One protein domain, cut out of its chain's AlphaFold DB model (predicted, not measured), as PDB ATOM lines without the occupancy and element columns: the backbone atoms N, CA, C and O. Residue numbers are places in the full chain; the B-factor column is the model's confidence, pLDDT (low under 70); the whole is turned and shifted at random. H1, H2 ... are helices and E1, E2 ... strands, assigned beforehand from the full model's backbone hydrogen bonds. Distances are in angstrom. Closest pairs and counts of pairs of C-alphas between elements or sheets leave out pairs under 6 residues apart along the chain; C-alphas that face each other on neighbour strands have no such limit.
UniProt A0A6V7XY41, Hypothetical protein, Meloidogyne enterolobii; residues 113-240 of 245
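Overview. This is residues 113 to 240 of the 245 residues of the protein "Hypothetical protein" of Meloidogyne enterolobii (UniProt A0A6V7XY41). Two loosely joined lobes make up this model: a small three-stranded sheet, E2, E1 and E3, with the short helix H3 grazing it and the helix H1 extending from one end, and a two-stranded hairpin, E4 and E5, with E7 beside E4 and H4 following E5. The tip of H1 with the turn after it, residues 149 to 155, sticks out from the first lobe, and residues 226 to 232, in the loop between E6 and E7, stick out from the second. The printed part has 128 residues, with four named helices and seven named strands in the order E1 H1 H2 E2 E3 H3 E4 E5 H4 E6 E7; the sheet E2 - E1 - E3 is antiparallel. Under half of the residues are in named elements, and the class is mixed, helices and strands. The whole is loose, with a radius of gyration of the C-alphas of 17.6 A and spans of 61 by 41 by 27 A.

Arrangement. In the largest sheet the inner strand is E1, residues 132 to 136, and the edge strands are E2, residues 166 to 170, and E3, residues 180 to 183. E1 and E2 are antiparallel at 164 degrees, with N 135 and O 167 within hydrogen-bond range at 2.8 A. E1 and E3 are antiparallel at 160 degrees, with N 134 and O 181 at 2.9 A. H3, residues 191 to 195, is on this sheet but only grazes it, with residues 191 to 194; the closest C-alphas of H3 and E3 are those of Phe 194 and Arg 181, 6.8 A apart. H1, residues 138 to 152, is not on the sheet. H1 touches H2, residues 159 to 164, at a steep tilt of 58 degrees, opposite ways; the closest C-alphas are those of Gly 141 and Ala 161, 4.9 A apart. A tight link joins H3 to E4, residues 197 to 203. E4 and E5, residues 206 to 211, form a hairpin at 150 degrees, with N 200 and O 208 at 2.9 A. E7, residues 237 to 239, comes closest to E4 at the C-alphas of Thr 237 and Thr 202, 4.7 A apart. E6, residues 220 to 222, meets E7 only at a point, where C-alphas 221 and 238 face each other at 4.5 A; E6 and E4 are near each other. H4, residues 212 to 215, is close to H3 but not clearly touching it, with the C-alphas of Val 212 and Lys 195 8.0 A apart. E1 and E4 are apart, and so are E3 and E5. In H1, H2 and H3 every O i to N i+4 pair is within hydrogen-bond range; H4 is too short for such a pair, and its one O i to N i+3 pair is not within range.

Along the chain. E1 begins at C-alpha 132, (25.473, -17.788, -33.765), and measures 13.8 A; E2 measures 13.9 A and E3 10.5 A. H1 is the longest helix, 20.4 A from C-alpha 138 to C-alpha 152 at (40.699, -50.167, -39.935). E4 measures 18.0 A and E5 16.9 A. E7 ends at C-alpha 239, (10.260, -37.096, -27.318).

Size, cuts and confidence. The two C-alphas farthest apart are those of His 124 and Ile 228, 61.1 A. The printed part has no cut. The link from E6 to E7, with 14 residues, is long; residues 113 to 131 before E1 hold no named element. The mean pLDDT of the printed part is 79.7, and residues 152 to 160 and 221 to 240 are under 70.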
ATOM      1  N   GLU A 113      33.703 -19.738 -35.746       94.62
ATOM      2  CA  GLU A 113      33.645 -20.161 -37.136       94.62
ATOM      3  C   GLU A 113      34.414 -21.468 -37.287       94.62
ATOM      4  O   GLU A 113      35.535 -21.623 -36.791       94.62
ATOM      5  N   ARG A 114      33.787 -22.424 -37.964       94.19
ATOM      6  CA  ARG A 114      34.386 -23.711 -38.300       94.19
ATOM      7  C   ARG A 114      33.686 -24.256 -39.529       94.19
ATOM      8  O   ARG A 114      32.464 -24.383 -39.527       94.19
ATOM      9  N   GLU A 115      34.468 -24.621 -40.533       92.25
ATOM     10  CA  GLU A 115      34.007 -25.452 -41.644       92.25
ATOM     11  C   GLU A 115      34.202 -26.938 -41.325       92.25
ATOM     12  O   GLU A 115      34.991 -27.296 -40.448       92.25
ATOM     13  N   GLU A 116      33.490 -27.813 -42.039       88.88
ATOM     14  CA  GLU A 116      33.605 -29.266 -41.863       88.88
ATOM     15  C   GLU A 116      35.076 -29.707 -42.025       88.88
ATOM     16  O   GLU A 116      35.759 -29.316 -42.968       88.88
ATOM     17  N   SER A 117      35.578 -30.528 -41.098       86.81
ATOM     18  CA  SER A 117      36.990 -30.944 -40.973       86.81
ATOM     19  C   SER A 117      37.999 -29.823 -40.675       86.81
ATOM     20  O   SER A 117      39.201 -30.086 -40.655       86.81
ATOM     21  N   GLY A 118      37.539 -28.594 -40.438       88.88
ATOM     22  CA  GLY A 118      38.377 -27.443 -40.130       88.88
ATOM     23  C   GLY A 118      38.639 -27.246 -38.636       88.88
ATOM     24  O   GLY A 118      37.967 -27.787 -37.753       88.88
ATOM     25  N   GLU A 119      39.617 -26.399 -38.337       89.94
ATOM     26  CA  GLU A 119      39.849 -25.921 -36.975       89.94
ATOM     27  C   GLU A 119      38.809 -24.868 -36.591       89.94
ATOM     28  O   GLU A 119      38.447 -24.013 -37.399       89.94
ATOM     29  N   GLN A 120      38.343 -24.924 -35.341       91.00
ATOM     30  CA  GLN A 120      37.493 -23.875 -34.794       91.00
ATOM     31  C   GLN A 120      38.333 -22.618 -34.582       91.00
ATOM     32  O   GLN A 120      39.389 -22.663 -33.950       91.00
ATOM     33  N   LYS A 121      37.831 -21.482 -35.057       92.19
ATOM     34  CA  LYS A 121      38.454 -20.169 -34.880       92.19
ATOM     35  C   LYS A 121      37.429 -19.186 -34.341       92.19
ATOM     36  O   LYS A 121      36.224 -19.387 -34.479       92.19
ATOM     37  N   LYS A 122      37.897 -18.125 -33.689       90.50
ATOM     38  CA  LYS A 122      37.029 -16.988 -33.370       90.50
ATOM     39  C   LYS A 122      36.732 -16.234 -34.660       90.50
ATOM     40  O   LYS A 122      37.654 -15.998 -35.436       90.50
ATOM     41  N   GLY A 123      35.471 -15.886 -34.882       87.69
ATOM     42  CA  GLY A 123      35.068 -15.062 -36.011       87.69
ATOM     43  C   GLY A 123      35.675 -13.670 -35.892       87.69
ATOM     44  O   GLY A 123      35.694 -13.072 -34.814       87.69
ATOM     45  N   HIS A 124      36.195 -13.170 -37.007       89.50
ATOM     46  CA  HIS A 124      36.860 -11.866 -37.072       89.50
ATOM     47  C   HIS A 124      35.911 -10.749 -37.520       89.50
ATOM     48  O   HIS A 124      36.283  -9.577 -37.517       89.50
ATOM     49  N   ARG A 125      34.689 -11.099 -37.924       89.62
ATOM     50  CA  ARG A 125      33.693 -10.170 -38.455       89.62
ATOM     51  C   ARG A 125      32.448 -10.180 -37.582       89.62
ATOM     52  O   ARG A 125      32.118 -11.191 -36.955       89.62
ATOM     53  N   GLN A 126      31.782  -9.031 -37.530       89.75
ATOM     54  CA  GLN A 126      30.526  -8.884 -36.808       89.75
ATOM     55  C   GLN A 126      29.471  -9.865 -37.326       89.75
ATOM     56  O   GLN A 126      29.376 -10.131 -38.523       89.75
ATOM     57  N   CYS A 127      28.645 -10.377 -36.420       90.06
ATOM     58  CA  CYS A 127      27.485 -11.159 -36.803       90.06
ATOM     59  C   CYS A 127      26.233 -10.279 -36.868       90.06
ATOM     60  O   CYS A 127      25.562 -10.077 -35.854       90.06
ATOM     61  N   ASP A 128      25.880  -9.804 -38.067       83.25
ATOM     62  CA  ASP A 128      24.769  -8.858 -38.288       83.25
ATOM     63  C   ASP A 128      23.426  -9.351 -37.736       83.25
ATOM     64  O   ASP A 128      22.613  -8.581 -37.225       83.25
ATOM     65  N   ARG A 129      23.196 -10.668 -37.786       84.25
ATOM     66  CA  ARG A 129      21.970 -11.298 -37.272       84.25
ATOM     67  C   ARG A 129      21.943 -11.450 -35.754       84.25
ATOM     68  O   ARG A 129      20.941 -11.933 -35.231       84.25
ATOM     69  N   LYS A 130      23.027 -11.095 -35.053       89.38
ATOM     70  CA  LYS A 130      23.172 -11.234 -33.595       89.38
ATOM     71  C   LYS A 130      22.877 -12.653 -33.085       89.38
ATOM     72  O   LYS A 130      22.452 -12.847 -31.952       89.38
ATOM     73  N   MET A 131      23.090 -13.650 -33.940       94.75
ATOM     74  CA  MET A 131      22.835 -15.057 -33.658       94.75
ATOM     75  C   MET A 131      23.984 -15.893 -34.181       94.75
ATOM     76  O   MET A 131      24.378 -15.734 -35.327       94.75
ATOM     77  N   CYS A 132      24.483 -16.803 -33.364       96.69
ATOM     78  CA  CYS A 132      25.473 -17.788 -33.765       96.69
ATOM     79  C   CYS A 132      24.819 -19.160 -33.848       96.69
ATOM     80  O   CYS A 132      23.905 -19.447 -33.073       96.69
ATOM     81  N   TYR A 133      25.325 -20.028 -34.719       96.69
ATOM     82  CA  TYR A 133      24.889 -21.415 -34.801       96.69
ATOM     83  C   TYR A 133      26.048 -22.393 -34.615       96.69
ATOM     84  O   TYR A 133      27.201 -22.107 -34.950       96.69
ATOM     85  N   ILE A 134      25.720 -23.575 -34.104       96.56
ATOM     86  CA  ILE A 134      26.557 -24.770 -34.164       96.56
ATOM     87  C   ILE A 134      25.703 -25.931 -34.669       96.56
ATOM     88  O   ILE A 134      24.641 -26.223 -34.119       96.56
ATOM     89  N   ASN A 135      26.169 -26.575 -35.731       95.31
ATOM     90  CA  ASN A 135      25.590 -27.764 -36.335       95.31
ATOM     91  C   ASN A 135      26.601 -28.909 -36.241       95.31
ATOM     92  O   ASN A 135      27.798 -28.690 -36.400       95.31
ATOM     93  N   VAL A 136      26.114 -30.125 -36.013       92.44
ATOM     94  CA  VAL A 136      26.940 -31.335 -36.060       92.44
ATOM     95  C   VAL A 136      26.221 -32.371 -36.898       92.44
ATOM     96  O   VAL A 136      25.128 -32.770 -36.520       92.44
ATOM     97  N   ASP A 137      26.803 -32.848 -37.992       91.00
ATOM     98  CA  ASP A 137      26.211 -33.938 -38.777       91.00
ATOM     99  C   ASP A 137      26.471 -35.294 -38.093       91.00
ATOM    100  O   ASP A 137      27.468 -35.980 -38.336       91.00
ATOM    101  N   ILE A 138      25.570 -35.660 -37.175       85.62
ATOM    102  CA  ILE A 138      25.691 -36.880 -36.362       85.62
ATOM    103  C   ILE A 138      25.634 -38.136 -37.242       85.62
ATOM    104  O   ILE A 138      26.349 -39.100 -36.972       85.62
ATOM    105  N   LEU A 139      24.836 -38.131 -38.315       84.69
ATOM    106  CA  LEU A 139      24.686 -39.288 -39.203       84.69
ATOM    107  C   LEU A 139      25.968 -39.552 -39.997       84.69
ATOM    108  O   LEU A 139      26.429 -40.697 -40.052       84.69
ATOM    109  N   LYS A 140      26.599 -38.503 -40.544       88.38
ATOM    110  CA  LYS A 140      27.941 -38.624 -41.134       88.38
ATOM    111  C   LYS A 140      28.966 -39.090 -40.103       88.38
ATOM    112  O   LYS A 140      29.779 -39.959 -40.418       88.38
ATOM    113  N   GLY A 141      28.902 -38.562 -38.879       85.88
ATOM    114  CA  GLY A 141      29.767 -38.969 -37.772       85.88
ATOM    115  C   GLY A 141      29.689 -40.463 -37.467       85.88
ATOM    116  O   GLY A 141      30.712 -41.145 -37.460       85.88
ATOM    117  N   LEU A 142      28.477 -40.989 -37.295       82.88
ATOM    118  CA  LEU A 142      28.237 -42.410 -37.048       82.88
ATOM    119  C   LEU A 142      28.676 -43.276 -38.232       82.88
ATOM    120  O   LEU A 142      29.371 -44.269 -38.036       82.88
ATOM    121  N   SER A 143      28.335 -42.879 -39.461       86.06
ATOM    122  CA  SER A 143      28.756 -43.585 -40.680       86.06
ATOM    123  C   SER A 143      30.284 -43.682 -40.788       86.06
ATOM    124  O   SER A 143      30.841 -44.747 -41.067       86.06
ATOM    125  N   PHE A 144      30.983 -42.588 -40.481       85.75
ATOM    126  CA  PHE A 144      32.440 -42.542 -40.447       85.75
ATOM    127  C   PHE A 144      33.037 -43.452 -39.365       85.75
ATOM    128  O   PHE A 144      33.996 -44.174 -39.644       85.75
ATOM    129  N   LEU A 145      32.472 -43.450 -38.153       83.19
ATOM    130  CA  LEU A 145      32.921 -44.313 -37.054       83.19
ATOM    131  C   LEU A 145      32.707 -45.793 -37.369       83.19
ATOM    132  O   LEU A 145      33.633 -46.585 -37.208       83.19
ATOM    133  N   LEU A 146      31.532 -46.161 -37.887       83.25
ATOM    134  CA  LEU A 146      31.245 -47.530 -38.314       83.25
ATOM    135  C   LEU A 146      32.254 -47.980 -39.372       83.25
ATOM    136  O   LEU A 146      32.883 -49.023 -39.213       83.25
ATOM    137  N   LYS A 147      32.492 -47.165 -40.407       83.56
ATOM    138  CA  LYS A 147      33.479 -47.480 -41.448       83.56
ATOM    139  C   LYS A 147      34.875 -47.728 -40.866       83.56
ATOM    140  O   LYS A 147      35.534 -48.679 -41.279       83.56
ATOM    141  N   LYS A 148      35.310 -46.916 -39.897       80.06
ATOM    142  CA  LYS A 148      36.599 -47.105 -39.217       80.06
ATOM    143  C   LYS A 148      36.668 -48.394 -38.409       80.06
ATOM    144  O   LYS A 148      37.659 -49.112 -38.516       80.06
ATOM    145  N   ILE A 149      35.629 -48.697 -37.632       80.69
ATOM    146  CA  ILE A 149      35.565 -49.920 -36.821       80.69
ATOM    147  C   ILE A 149      35.649 -51.153 -37.725       80.69
ATOM    148  O   ILE A 149      36.452 -52.044 -37.468       80.69
ATOM    149  N   TYR A 150      34.867 -51.182 -38.806       77.38
ATOM    150  CA  TYR A 150      34.801 -52.335 -39.704       77.38
ATOM    151  C   TYR A 150      36.051 -52.529 -40.570       77.38
ATOM    152  O   TYR A 150      36.395 -53.670 -40.869       77.38
ATOM    153  N   LEU A 151      36.712 -51.452 -41.010       73.31
ATOM    154  CA  LEU A 151      37.797 -51.547 -41.999       73.31
ATOM    155  C   LEU A 151      39.200 -51.400 -41.414       73.31
ATOM    156  O   LEU A 151      40.141 -51.960 -41.967       73.31
ATOM    157  N   GLU A 152      39.368 -50.627 -40.344       69.94
ATOM    158  CA  GLU A 152      40.699 -50.167 -39.935       69.94
ATOM    159  C   GLU A 152      41.193 -50.813 -38.634       69.94
ATOM    160  O   GLU A 152      42.347 -50.583 -38.277       69.94
ATOM    161  N   ASN A 153      40.366 -51.600 -37.919       66.81
ATOM    162  CA  ASN A 153      40.689 -52.176 -36.596       66.81
ATOM    163  C   ASN A 153      41.370 -51.154 -35.655       66.81
ATOM    164  O   ASN A 153      42.213 -51.498 -34.825       66.81
ATOM    165  N   SER A 154      41.043 -49.866 -35.814       59.88
ATOM    166  CA  SER A 154      41.752 -48.768 -35.165       59.88
ATOM    167  C   SER A 154      40.903 -48.210 -34.026       59.88
ATOM    168  O   SER A 154      39.813 -47.681 -34.226       59.88
ATOM    169  N   GLY A 155      41.405 -48.334 -32.795       56.88
ATOM    170  CA  GLY A 155      40.754 -47.849 -31.573       56.88
ATOM    171  C   GLY A 155      40.817 -46.327 -31.398       56.88
ATOM    172  O   GLY A 155      41.209 -45.859 -30.332       56.88
ATOM    173  N   LYS A 156      40.499 -45.536 -32.433       55.62
ATOM    174  CA  LYS A 156      40.436 -44.064 -32.330       55.62
ATOM    175  C   LYS A 156      39.015 -43.574 -32.028       55.62
ATOM    176  O   LYS A 156      38.041 -44.106 -32.551       55.62
ATOM    177  N   SER A 157      38.944 -42.551 -31.176       58.62
ATOM    178  CA  SER A 157      37.766 -42.110 -30.421       58.62
ATOM    179  C   SER A 157      36.703 -41.356 -31.237       58.62
ATOM    180  O   SER A 157      37.006 -40.669 -32.222       58.62
ATOM    181  N   GLU A 158      35.453 -41.438 -30.755       58.47
ATOM    182  CA  GLU A 158      34.275 -40.647 -31.170       58.47
ATOM    183  C   GLU A 158      34.559 -39.144 -31.313       58.47
ATOM    184  O   GLU A 158      33.963 -38.460 -32.145       58.47
ATOM    185  N   GLU A 159      35.504 -38.639 -30.523       61.16
ATOM    186  CA  GLU A 159      35.920 -37.240 -30.479       61.16
ATOM    187  C   GLU A 159      36.388 -36.738 -31.854       61.16
ATOM    188  O   GLU A 159      36.038 -35.635 -32.269       61.16
ATOM    189  N   SER A 160      37.043 -37.603 -32.638       68.31
ATOM    190  CA  SER A 160      37.485 -37.275 -34.000       68.31
ATOM    191  C   SER A 160      36.343 -37.120 -35.009       68.31
ATOM    192  O   SER A 160      36.502 -36.416 -36.005       68.31
ATOM    193  N   ALA A 161      35.193 -37.763 -34.782       76.50
ATOM    194  CA  ALA A 161      34.031 -37.641 -35.658       76.50
ATOM    195  C   ALA A 161      33.239 -36.373 -35.330       76.50
ATOM    196  O   ALA A 161      32.859 -35.639 -36.238       76.50
ATOM    197  N   PHE A 162      33.052 -36.076 -34.040       84.62
ATOM    198  CA  PHE A 162      32.347 -34.870 -33.612       84.62
ATOM    199  C   PHE A 162      32.989 -33.611 -34.197       84.62
ATOM    200  O   PHE A 162      32.316 -32.828 -34.864       84.62
ATOM    201  N   GLU A 163      34.298 -33.435 -34.009       85.00
ATOM    202  CA  GLU A 163      34.992 -32.243 -34.502       85.00
ATOM    203  C   GLU A 163      34.973 -32.147 -36.022       85.00
ATOM    204  O   GLU A 163      34.741 -31.071 -36.571       85.00
ATOM    205  N   LYS A 164      35.156 -33.286 -36.696       89.12
ATOM    206  CA  LYS A 164      35.186 -33.362 -38.153       89.12
ATOM    207  C   LYS A 164      33.866 -32.943 -38.786       89.12
ATOM    208  O   LYS A 164      33.883 -32.286 -39.818       89.12
ATOM    209  N   PHE A 165      32.741 -33.298 -38.177       92.19
ATOM    210  CA  PHE A 165      31.409 -33.021 -38.718       92.19
ATOM    211  C   PHE A 165      30.708 -31.845 -38.031       92.19
ATOM    212  O   PHE A 165      29.503 -31.668 -38.198       92.19
ATOM    213  N   THR A 166      31.450 -31.039 -37.266       93.81
ATOM    214  CA  THR A 166      30.952 -29.795 -36.672       93.81
ATOM    215  C   THR A 166      31.123 -28.634 -37.648       93.81
ATOM    216  O   THR A 166      32.221 -28.399 -38.146       93.81
ATOM    217  N   LYS A 167      30.061 -27.849 -37.834       95.50
ATOM    218  CA  LYS A 167      30.075 -26.555 -38.519       95.50
ATOM    219  C   LYS A 167      29.575 -25.462 -37.576       95.50
ATOM    220  O   LYS A 167      28.576 -25.639 -36.880       95.50
ATOM    221  N   GLN A 168      30.265 -24.330 -37.543       96.31
ATOM    222  CA  GLN A 168      29.939 -23.182 -36.694       96.31
ATOM    223  C   GLN A 168      29.961 -21.904 -37.526       96.31
ATOM    224  O   GLN A 168      30.798 -21.766 -38.418       96.31
ATOM    225  N   GLY A 169      29.083 -20.957 -37.211       95.25
ATOM    226  CA  GLY A 169      29.146 -19.641 -37.833       95.25
ATOM    227  C   GLY A 169      28.096 -18.662 -37.334       95.25
ATOM    228  O   GLY A 169      27.374 -18.917 -36.368       95.25
ATOM    229  N   CYS A 170      28.024 -17.527 -38.025       95.38
ATOM    230  CA  CYS A 170      27.003 -16.508 -37.828       95.38
ATOM    231  C   CYS A 170      25.692 -16.874 -38.544       95.38
ATOM    232  O   CYS A 170      25.686 -17.406 -39.654       95.38
ATOM    233  N   GLY A 171      24.572 -16.536 -37.916       94.06
ATOM    234  CA  GLY A 171      23.222 -16.666 -38.438       94.06
ATOM    235  C   GLY A 171      22.418 -17.802 -37.809       94.06
ATOM    236  O   GLY A 171      22.666 -18.248 -36.691       94.06
ATOM    237  N   ASN A 172      21.402 -18.229 -38.555       94.25
ATOM    238  CA  ASN A 172      20.520 -19.327 -38.172       94.25
ATOM    239  C   ASN A 172      21.128 -20.676 -38.557       94.25
ATOM    240  O   ASN A 172      22.031 -20.753 -39.389       94.25
ATOM    241  N   CYS A 173      20.549 -21.743 -38.012       93.00
ATOM    242  CA  CYS A 173      20.813 -23.093 -38.483       93.00
ATOM    243  C   CYS A 173      20.578 -23.218 -40.002       93.00
ATOM    244  O   CYS A 173      19.565 -22.718 -40.503       93.00
ATOM    245  N   PRO A 174      21.469 -23.904 -40.741       89.75
ATOM    246  CA  PRO A 174      21.244 -24.232 -42.147       89.75
ATOM    247  C   PRO A 174      19.942 -25.028 -42.354       89.75
ATOM    248  O   PRO A 174      19.593 -25.864 -41.526       89.75
ATOM    249  N   HIS A 175      19.249 -24.824 -43.479       80.88
ATOM    250  CA  HIS A 175      17.894 -25.359 -43.728       80.88
ATOM    251  C   HIS A 175      17.755 -26.895 -43.647       80.88
ATOM    252  O   HIS A 175      16.664 -27.386 -43.389       80.88
ATOM    253  N   ASN A 176      18.852 -27.641 -43.821       79.31
ATOM    254  CA  ASN A 176      18.878 -29.113 -43.791       79.31
ATOM    255  C   ASN A 176      19.626 -29.675 -42.574       79.31
ATOM    256  O   ASN A 176      19.991 -30.847 -42.529       79.31
ATOM    257  N   SER A 177      19.918 -28.824 -41.596       81.94
ATOM    258  CA  SER A 177      20.643 -29.228 -40.406       81.94
ATOM    259  C   SER A 177      19.674 -29.808 -39.371       81.94
ATOM    260  O   SER A 177      19.068 -29.063 -38.600       81.94
ATOM    261  N   ILE A 178      19.613 -31.135 -39.291       81.38
ATOM    262  CA  ILE A 178      18.780 -31.856 -38.313       81.38
ATOM    263  C   ILE A 178      19.226 -31.565 -36.868       81.38
ATOM    264  O   ILE A 178      18.405 -31.447 -35.966       81.38
ATOM    265  N   THR A 179      20.527 -31.405 -36.649       90.56
ATOM    266  CA  THR A 179      21.166 -31.303 -35.331       90.56
ATOM    267  C   THR A 179      21.924 -29.987 -35.231       90.56
ATOM    268  O   THR A 179      23.133 -29.915 -35.457       90.56
ATOM    269  N   CYS A 180      21.195 -28.910 -34.932       94.06
ATOM    270  CA  CYS A 180      21.771 -27.581 -34.754       94.06
ATOM    271  C   CYS A 180      21.121 -26.776 -33.647       94.06
ATOM    272  O   CYS A 180      19.954 -26.958 -33.303       94.06
ATOM    273  N   ARG A 181      21.923 -25.872 -33.092       94.94
ATOM    274  CA  ARG A 181      21.537 -24.959 -32.027       94.94
ATOM    275  C   ARG A 181      21.974 -23.552 -32.363       94.94
ATOM    276  O   ARG A 181      23.049 -23.362 -32.929       94.94
ATOM    277  N   THR A 182      21.164 -22.588 -31.944       96.00
ATOM    278  CA  THR A 182      21.483 -21.166 -32.023       96.00
ATOM    279  C   THR A 182      21.625 -20.549 -30.637       96.00
ATOM    280  O   THR A 182      21.072 -21.047 -29.656       96.00
ATOM    281  N   CYS A 183      22.389 -19.465 -30.549       95.69
ATOM    282  CA  CYS A 183      22.580 -18.674 -29.336       95.69
ATOM    283  C   CYS A 183      22.853 -17.202 -29.691       95.69
ATOM    284  O   CYS A 183      23.154 -16.890 -30.843       95.69
ATOM    285  N   GLN A 184      22.707 -16.296 -28.719       94.44
ATOM    286  CA  GLN A 184      22.675 -14.834 -28.932       94.44
ATOM    287  C   GLN A 184      23.717 -14.065 -28.102       94.44
ATOM    288  O   GLN A 184      23.535 -12.893 -27.788       94.44
ATOM    289  N   SER A 185      24.813 -14.716 -27.716       92.12
ATOM    290  CA  SER A 185      25.910 -14.075 -26.983       92.12
ATOM    291  C   SER A 185      27.241 -14.225 -27.720       92.12
ATOM    292  O   SER A 185      27.372 -14.997 -28.669       92.12
ATOM    293  N   ARG A 186      28.246 -13.445 -27.317       91.06
ATOM    294  CA  ARG A 186      29.592 -13.509 -27.898       91.06
ATOM    295  C   ARG A 186      30.197 -14.898 -27.688       91.06
ATOM    296  O   ARG A 186      30.137 -15.426 -26.581       91.06
ATOM    297  N   ASP A 187      30.798 -15.455 -28.739       92.31
ATOM    298  CA  ASP A 187      31.490 -16.748 -28.726       92.31
ATOM    299  C   ASP A 187      30.618 -17.891 -28.147       92.31
ATOM    300  O   ASP A 187      31.110 -18.822 -27.509       92.31
ATOM    301  N   CYS A 188      29.294 -17.821 -28.323       95.12
ATOM    302  CA  CYS A 188      28.359 -18.684 -27.595       95.12
ATOM    303  C   CYS A 188      28.195 -20.084 -28.195       95.12
ATOM    304  O   CYS A 188      27.837 -21.031 -27.497       95.12
ATOM    305  N   ASN A 189      28.460 -20.238 -29.491       96.62
ATOM    306  CA  ASN A 189      28.204 -21.452 -30.263       96.62
ATOM    307  C   ASN A 189      29.316 -22.498 -30.094       96.62
ATOM    308  O   ASN A 189      29.772 -23.089 -31.068       96.62
ATOM    309  N   SER A 190      29.790 -22.713 -28.867       94.75
ATOM    310  CA  SER A 190      30.885 -23.637 -28.554       94.75
ATOM    311  C   SER A 190      30.462 -25.114 -28.609       94.75
ATOM    312  O   SER A 190      29.279 -25.455 -28.539       94.75
ATOM    313  N   GLN A 191      31.438 -26.030 -28.672       92.38
ATOM    314  CA  GLN A 191      31.158 -27.466 -28.546       92.38
ATOM    315  C   GLN A 191      30.506 -27.812 -27.197       92.38
ATOM    316  O   GLN A 191      29.630 -28.675 -27.139       92.38
ATOM    317  N   GLN A 192      30.931 -27.149 -26.114       93.06
ATOM    318  CA  GLN A 192      30.337 -27.323 -24.789       93.06
ATOM    319  C   GLN A 192      28.870 -26.921 -24.815       93.06
ATOM    320  O   GLN A 192      28.037 -27.725 -24.405       93.06
ATOM    321  N   PHE A 193      28.570 -25.745 -25.384       95.00
ATOM    322  CA  PHE A 193      27.201 -25.299 -25.591       95.00
ATOM    323  C   PHE A 193      26.414 -26.400 -26.288       95.00
ATOM    324  O   PHE A 193      25.449 -26.861 -25.704       95.00
ATOM    325  N   PHE A 194      26.859 -26.924 -27.438       93.44
ATOM    326  CA  PHE A 194      26.152 -28.006 -28.140       93.44
ATOM    327  C   PHE A 194      25.862 -29.226 -27.247       93.44
ATOM    328  O   PHE A 194      24.715 -29.675 -27.200       93.44
ATOM    329  N   LYS A 195      26.865 -29.703 -26.492       90.44
ATOM    330  CA  LYS A 195      26.807 -30.903 -25.631       90.44
ATOM    331  C   LYS A 195      25.849 -30.795 -24.431       90.44
ATOM    332  O   LYS A 195      25.561 -31.819 -23.811       90.44
ATOM    333  N   GLU A 196      25.343 -29.605 -24.107       92.06
ATOM    334  CA  GLU A 196      24.321 -29.395 -23.061       92.06
ATOM    335  C   GLU A 196      22.928 -29.910 -23.453       92.06
ATOM    336  O   GLU A 196      22.060 -30.095 -22.593       92.06
ATOM    337  N   ARG A 197      22.698 -30.143 -24.749       89.81
ATOM    338  CA  ARG A 197      21.463 -30.740 -25.258       89.81
ATOM    339  C   ARG A 197      21.760 -32.072 -25.928       89.81
ATOM    340  O   ARG A 197      22.818 -32.281 -26.516       89.81
ATOM    341  N   HIS A 198      20.797 -32.972 -25.825       87.81
ATOM    342  CA  HIS A 198      20.746 -34.206 -26.590       87.81
ATOM    343  C   HIS A 198      19.618 -34.106 -27.620       87.81
ATOM    344  O   HIS A 198      18.680 -33.340 -27.417       87.81
ATOM    345  N   PHE A 199      19.717 -34.847 -28.720       87.19
ATOM    346  CA  PHE A 199      18.745 -34.799 -29.809       87.19
ATOM    347  C   PHE A 199      18.015 -36.136 -29.887       87.19
ATOM    348  O   PHE A 199      18.659 -37.173 -30.014       87.19
ATOM    349  N   CYS A 200      16.688 -36.096 -29.817       85.19
ATOM    350  CA  CYS A 200      15.820 -37.263 -29.939       85.19
ATOM    351  C   CYS A 200      15.097 -37.220 -31.280       85.19
ATOM    352  O   CYS A 200      14.535 -36.193 -31.642       85.19
ATOM    353  N   TRP A 201      15.130 -38.311 -32.041       81.44
ATOM    354  CA  TRP A 201      14.539 -38.351 -33.379       81.44
ATOM    355  C   TRP A 201      13.022 -38.465 -33.301       81.44
ATOM    356  O   TRP A 201      12.500 -39.458 -32.822       81.44
ATOM    357  N   THR A 202      12.287 -37.492 -33.819       79.69
ATOM    358  CA  THR A 202      10.823 -37.609 -33.929       79.69
ATOM    359  C   THR A 202      10.400 -38.261 -35.242       79.69
ATOM    360  O   THR A 202       9.345 -38.883 -35.307       79.69
ATOM    361  N   SER A 203      11.241 -38.168 -36.274       75.75
ATOM    362  CA  SER A 203      11.107 -38.873 -37.552       75.75
ATOM    363  C   SER A 203      12.489 -39.080 -38.184       75.75
ATOM    364  O   SER A 203      13.500 -38.685 -37.605       75.75
ATOM    365  N   GLU A 204      12.557 -39.650 -39.389       73.62
ATOM    366  CA  GLU A 204      13.819 -39.795 -40.137       73.62
ATOM    367  C   GLU A 204      14.540 -38.455 -40.367       73.62
ATOM    368  O   GLU A 204      15.767 -38.412 -40.383       73.62
ATOM    369  N   ASN A 205      13.784 -37.357 -40.491       78.38
ATOM    370  CA  ASN A 205      14.304 -36.045 -40.884       78.38
ATOM    371  C   ASN A 205      14.093 -34.952 -39.823       78.38
ATOM    372  O   ASN A 205      14.321 -33.776 -40.103       78.38
ATOM    373  N   SER A 206      13.645 -35.305 -38.615       80.69
ATOM    374  CA  SER A 206      13.354 -34.332 -37.557       80.69
ATOM    375  C   SER A 206      13.823 -34.805 -36.189       80.69
ATOM    376  O   SER A 206      13.761 -35.992 -35.866       80.69
ATOM    377  N   THR A 207      14.266 -33.855 -35.364       84.75
ATOM    378  CA  THR A 207      14.655 -34.108 -33.975       84.75
ATOM    379  C   THR A 207      14.053 -33.082 -33.020       84.75
ATOM    380  O   THR A 207      13.766 -31.948 -33.401       84.75
ATOM    381  N   GLU A 208      13.895 -33.489 -31.765       85.31
ATOM    382  CA  GLU A 208      13.645 -32.634 -30.609       85.31
ATOM    383  C   GLU A 208      14.927 -32.466 -29.785       85.31
ATOM    384  O   GLU A 208      15.739 -33.388 -29.677       85.31
ATOM    385  N   GLN A 209      15.111 -31.288 -29.185       87.75
ATOM    386  CA  GLN A 209      16.265 -30.979 -28.339       87.75
ATOM    387  C   GLN A 209      15.907 -31.111 -26.861       87.75
ATOM    388  O   GLN A 209      15.130 -30.317 -26.337       87.75
ATOM    389  N   CYS A 210      16.545 -32.048 -26.167       85.25
ATOM    390  CA  CYS A 210      16.309 -32.314 -24.753       85.25
ATOM    391  C   CYS A 210      17.457 -31.806 -23.886       85.25
ATOM    392  O   CYS A 210      18.634 -31.928 -24.240       85.25
ATOM    393  N   SER A 211      17.132 -31.270 -22.711       86.25
ATOM    394  CA  SER A 211      18.133 -30.914 -21.707       86.25
ATOM    395  C   SER A 211      18.868 -32.148 -21.189       86.25
ATOM    396  O   SER A 211      18.243 -33.081 -20.689       86.25
ATOM    397  N   VAL A 212      20.203 -32.154 -21.262       85.25
ATOM    398  CA  VAL A 212      20.997 -33.262 -20.706       85.25
ATOM    399  C   VAL A 212      20.864 -33.338 -19.186       85.25
ATOM    400  O   VAL A 212      20.815 -34.443 -18.649       85.25
ATOM    401  N   SER A 213      20.775 -32.199 -18.494       85.69
ATOM    402  CA  SER A 213      20.652 -32.166 -17.030       85.69
ATOM    403  C   SER A 213      19.332 -32.764 -16.537       85.69
ATOM    404  O   SER A 213      19.313 -33.417 -15.497       85.69
ATOM    405  N   GLU A 214      18.250 -32.582 -17.293       81.44
ATOM    406  CA  GLU A 214      16.906 -33.041 -16.916       81.44
ATOM    407  C   GLU A 214      16.657 -34.483 -17.372       81.44
ATOM    408  O   GLU A 214      16.180 -35.306 -16.594       81.44
ATOM    409  N   HIS A 215      17.034 -34.817 -18.610       76.56
ATOM    410  CA  HIS A 215      16.675 -36.092 -19.239       76.56
ATOM    411  C   HIS A 215      17.811 -37.117 -19.254       76.56
ATOM    412  O   HIS A 215      17.635 -38.216 -19.772       76.56
ATOM    413  N   LYS A 216      18.998 -36.782 -18.728       81.56
ATOM    414  CA  LYS A 216      20.164 -37.686 -18.645       81.56
ATOM    415  C   LYS A 216      20.502 -38.391 -19.973       81.56
ATOM    416  O   LYS A 216      20.982 -39.520 -19.967       81.56
ATOM    417  N   ARG A 217      20.278 -37.708 -21.107       77.81
ATOM    418  CA  ARG A 217      20.457 -38.227 -22.485       77.81
ATOM    419  C   ARG A 217      19.550 -39.409 -22.852       77.81
ATOM    420  O   ARG A 217      19.914 -40.220 -23.695       77.81
ATOM    421  N   ILE A 218      18.386 -39.517 -22.224       76.44
ATOM    422  CA  ILE A 218      17.390 -40.539 -22.537       76.44
ATOM    423  C   ILE A 218      16.346 -39.935 -23.474       76.44
ATOM    424  O   ILE A 218      15.820 -38.856 -23.209       76.44
ATOM    425  N   CYS A 219      16.042 -40.654 -24.552       79.06
ATOM    426  CA  CYS A 219      14.905 -40.377 -25.420       79.06
ATOM    427  C   CYS A 219      13.774 -41.348 -25.086       79.06
ATOM    428  O   CYS A 219      13.987 -42.564 -25.089       79.06
ATOM    429  N   TYR A 220      12.582 -40.829 -24.808       72.81
ATOM    430  CA  TYR A 220      11.406 -41.646 -24.522       72.81
ATOM    431  C   TYR A 220      10.617 -41.868 -25.803       72.81
ATOM    432  O   TYR A 220      10.483 -40.942 -26.594       72.81
ATOM    433  N   TYR A 221      10.080 -43.068 -26.000       65.94
ATOM    434  CA  TYR A 221       9.150 -43.349 -27.088       65.94
ATOM    435  C   TYR A 221       7.839 -43.886 -26.520       65.94
ATOM    436  O   TYR A 221       7.849 -44.681 -25.580       65.94
ATOM    437  N   ALA A 222       6.717 -43.468 -27.101       62.59
ATOM    438  CA  ALA A 222       5.418 -44.083 -26.861       62.59
ATOM    439  C   ALA A 222       4.963 -44.814 -28.122       62.59
ATOM    440  O   ALA A 222       5.140 -44.323 -29.237       62.59
ATOM    441  N   ILE A 223       4.378 -45.994 -27.933       58.59
ATOM    442  CA  ILE A 223       3.692 -46.740 -28.986       58.59
ATOM    443  C   ILE A 223       2.200 -46.582 -28.704       58.59
ATOM    444  O   ILE A 223       1.689 -47.195 -27.768       58.59
ATOM    445  N   ILE A 224       1.515 -45.743 -29.479       58.25
ATOM    446  CA  ILE A 224       0.055 -45.626 -29.407       58.25
ATOM    447  C   ILE A 224      -0.513 -46.788 -30.221       58.25
ATOM    448  O   ILE A 224      -0.353 -46.844 -31.437       58.25
ATOM    449  N   ASN A 225      -1.090 -47.770 -29.531       52.91
ATOM    450  CA  ASN A 225      -1.585 -49.001 -30.136       52.91
ATOM    451  C   ASN A 225      -3.105 -48.898 -30.330       52.91
ATOM    452  O   ASN A 225      -3.883 -49.527 -29.611       52.91
ATOM    453  N   ASP A 226      -3.534 -48.090 -31.297       50.22
ATOM    454  CA  ASP A 226      -4.952 -47.949 -31.632       50.22
ATOM    455  C   ASP A 226      -5.389 -49.101 -32.558       50.22
ATOM    456  O   ASP A 226      -5.368 -49.004 -33.782       50.22
ATOM    457  N   ASN A 227      -5.823 -50.195 -31.923       47.88
ATOM    458  CA  ASN A 227      -6.527 -51.376 -32.448       47.88
ATOM    459  C   ASN A 227      -5.739 -52.651 -32.804       47.88
ATOM    460  O   ASN A 227      -4.765 -52.701 -33.551       47.88
ATOM    461  N   ILE A 228      -6.307 -53.742 -32.280       51.06
ATOM    462  CA  ILE A 228      -6.071 -55.156 -32.561       51.06
ATOM    463  C   ILE A 228      -6.150 -55.406 -34.079       51.06
ATOM    464  O   ILE A 228      -7.234 -55.436 -34.653       51.06
ATOM    465  N   GLY A 229      -5.005 -55.608 -34.733       38.41
ATOM    466  CA  GLY A 229      -4.952 -55.986 -36.148       38.41
ATOM    467  C   GLY A 229      -3.633 -55.593 -36.804       38.41
ATOM    468  O   GLY A 229      -3.457 -54.474 -37.264       38.41
ATOM    469  N   ILE A 230      -2.685 -56.527 -36.854       46.38
ATOM    470  CA  ILE A 230      -1.349 -56.322 -37.426       46.38
ATOM    471  C   ILE A 230      -1.454 -55.845 -38.888       46.38
ATOM    472  O   ILE A 230      -1.858 -56.638 -39.738       46.38
ATOM    473  N   LYS A 231      -1.024 -54.601 -39.177       37.03
ATOM    474  CA  LYS A 231      -0.175 -54.198 -40.330       37.03
ATOM    475  C   LYS A 231       0.013 -52.669 -40.449       37.03
ATOM    476  O   LYS A 231      -0.637 -52.014 -41.250       37.03
ATOM    477  N   LYS A 232       1.001 -52.142 -39.725       31.58
ATOM    478  CA  LYS A 232       2.090 -51.241 -40.171       31.58
ATOM    479  C   LYS A 232       2.743 -50.705 -38.902       31.58
ATOM    480  O   LYS A 232       2.068 -50.199 -38.020       31.58
ATOM    481  N   LYS A 233       4.056 -50.886 -38.790       37.31
ATOM    482  CA  LYS A 233       4.854 -50.367 -37.682       37.31
ATOM    483  C   LYS A 233       4.985 -48.860 -37.909       37.31
ATOM    484  O   LYS A 233       5.884 -48.434 -38.627       37.31
ATOM    485  N   GLU A 234       4.008 -48.094 -37.432       36.47
ATOM    486  CA  GLU A 234       4.074 -46.637 -37.448       36.47
ATOM    487  C   GLU A 234       5.129 -46.152 -36.455       36.47
ATOM    488  O   GLU A 234       5.418 -46.780 -35.435       36.47
ATOM    489  N   ILE A 235       5.796 -45.086 -36.875       39.03
ATOM    490  CA  ILE A 235       7.054 -44.570 -36.356       39.03
ATOM    491  C   ILE A 235       6.898 -44.228 -34.874       39.03
ATOM    492  O   ILE A 235       6.045 -43.436 -34.491       39.03
ATOM    493  N   SER A 236       7.750 -44.820 -34.040       43.06
ATOM    494  CA  SER A 236       7.893 -44.440 -32.640       43.06
ATOM    495  C   SER A 236       8.412 -43.003 -32.570       43.06
ATOM    496  O   SER A 236       9.579 -42.760 -32.865       43.06
ATOM    497  N   THR A 237       7.558 -42.046 -32.212       41.34
ATOM    498  CA  THR A 237       7.969 -40.674 -31.888       41.34
ATOM    499  C   THR A 237       8.860 -40.704 -30.651       41.34
ATOM    500  O   THR A 237       8.400 -41.125 -29.588       41.34
ATOM    501  N   TYR A 238      10.120 -40.274 -30.776       51.03
ATOM    502  CA  TYR A 238      10.991 -40.084 -29.621       51.03
ATOM    503  C   TYR A 238      10.897 -38.635 -29.142       51.03
ATOM    504  O   TYR A 238      11.246 -37.724 -29.888       51.03
ATOM    505  N   SER A 239      10.443 -38.424 -27.908       54.38
ATOM    506  CA  SER A 239      10.260 -37.096 -27.318       54.38
ATOM    507  C   SER A 239      11.036 -36.935 -26.014       54.38
ATOM    508  O   SER A 239      11.375 -37.908 -25.329       54.38
ATOM    509  N   CYS A 240      11.309 -35.679 -25.657       54.09
ATOM    510  CA  CYS A 240      11.795 -35.316 -24.328       54.09
ATOM    511  C   CYS A 240      10.721 -35.534 -23.247       54.09
ATOM    512  O   CYS A 240      11.043 -35.644 -22.067       54.09
TER     513      CYS A 240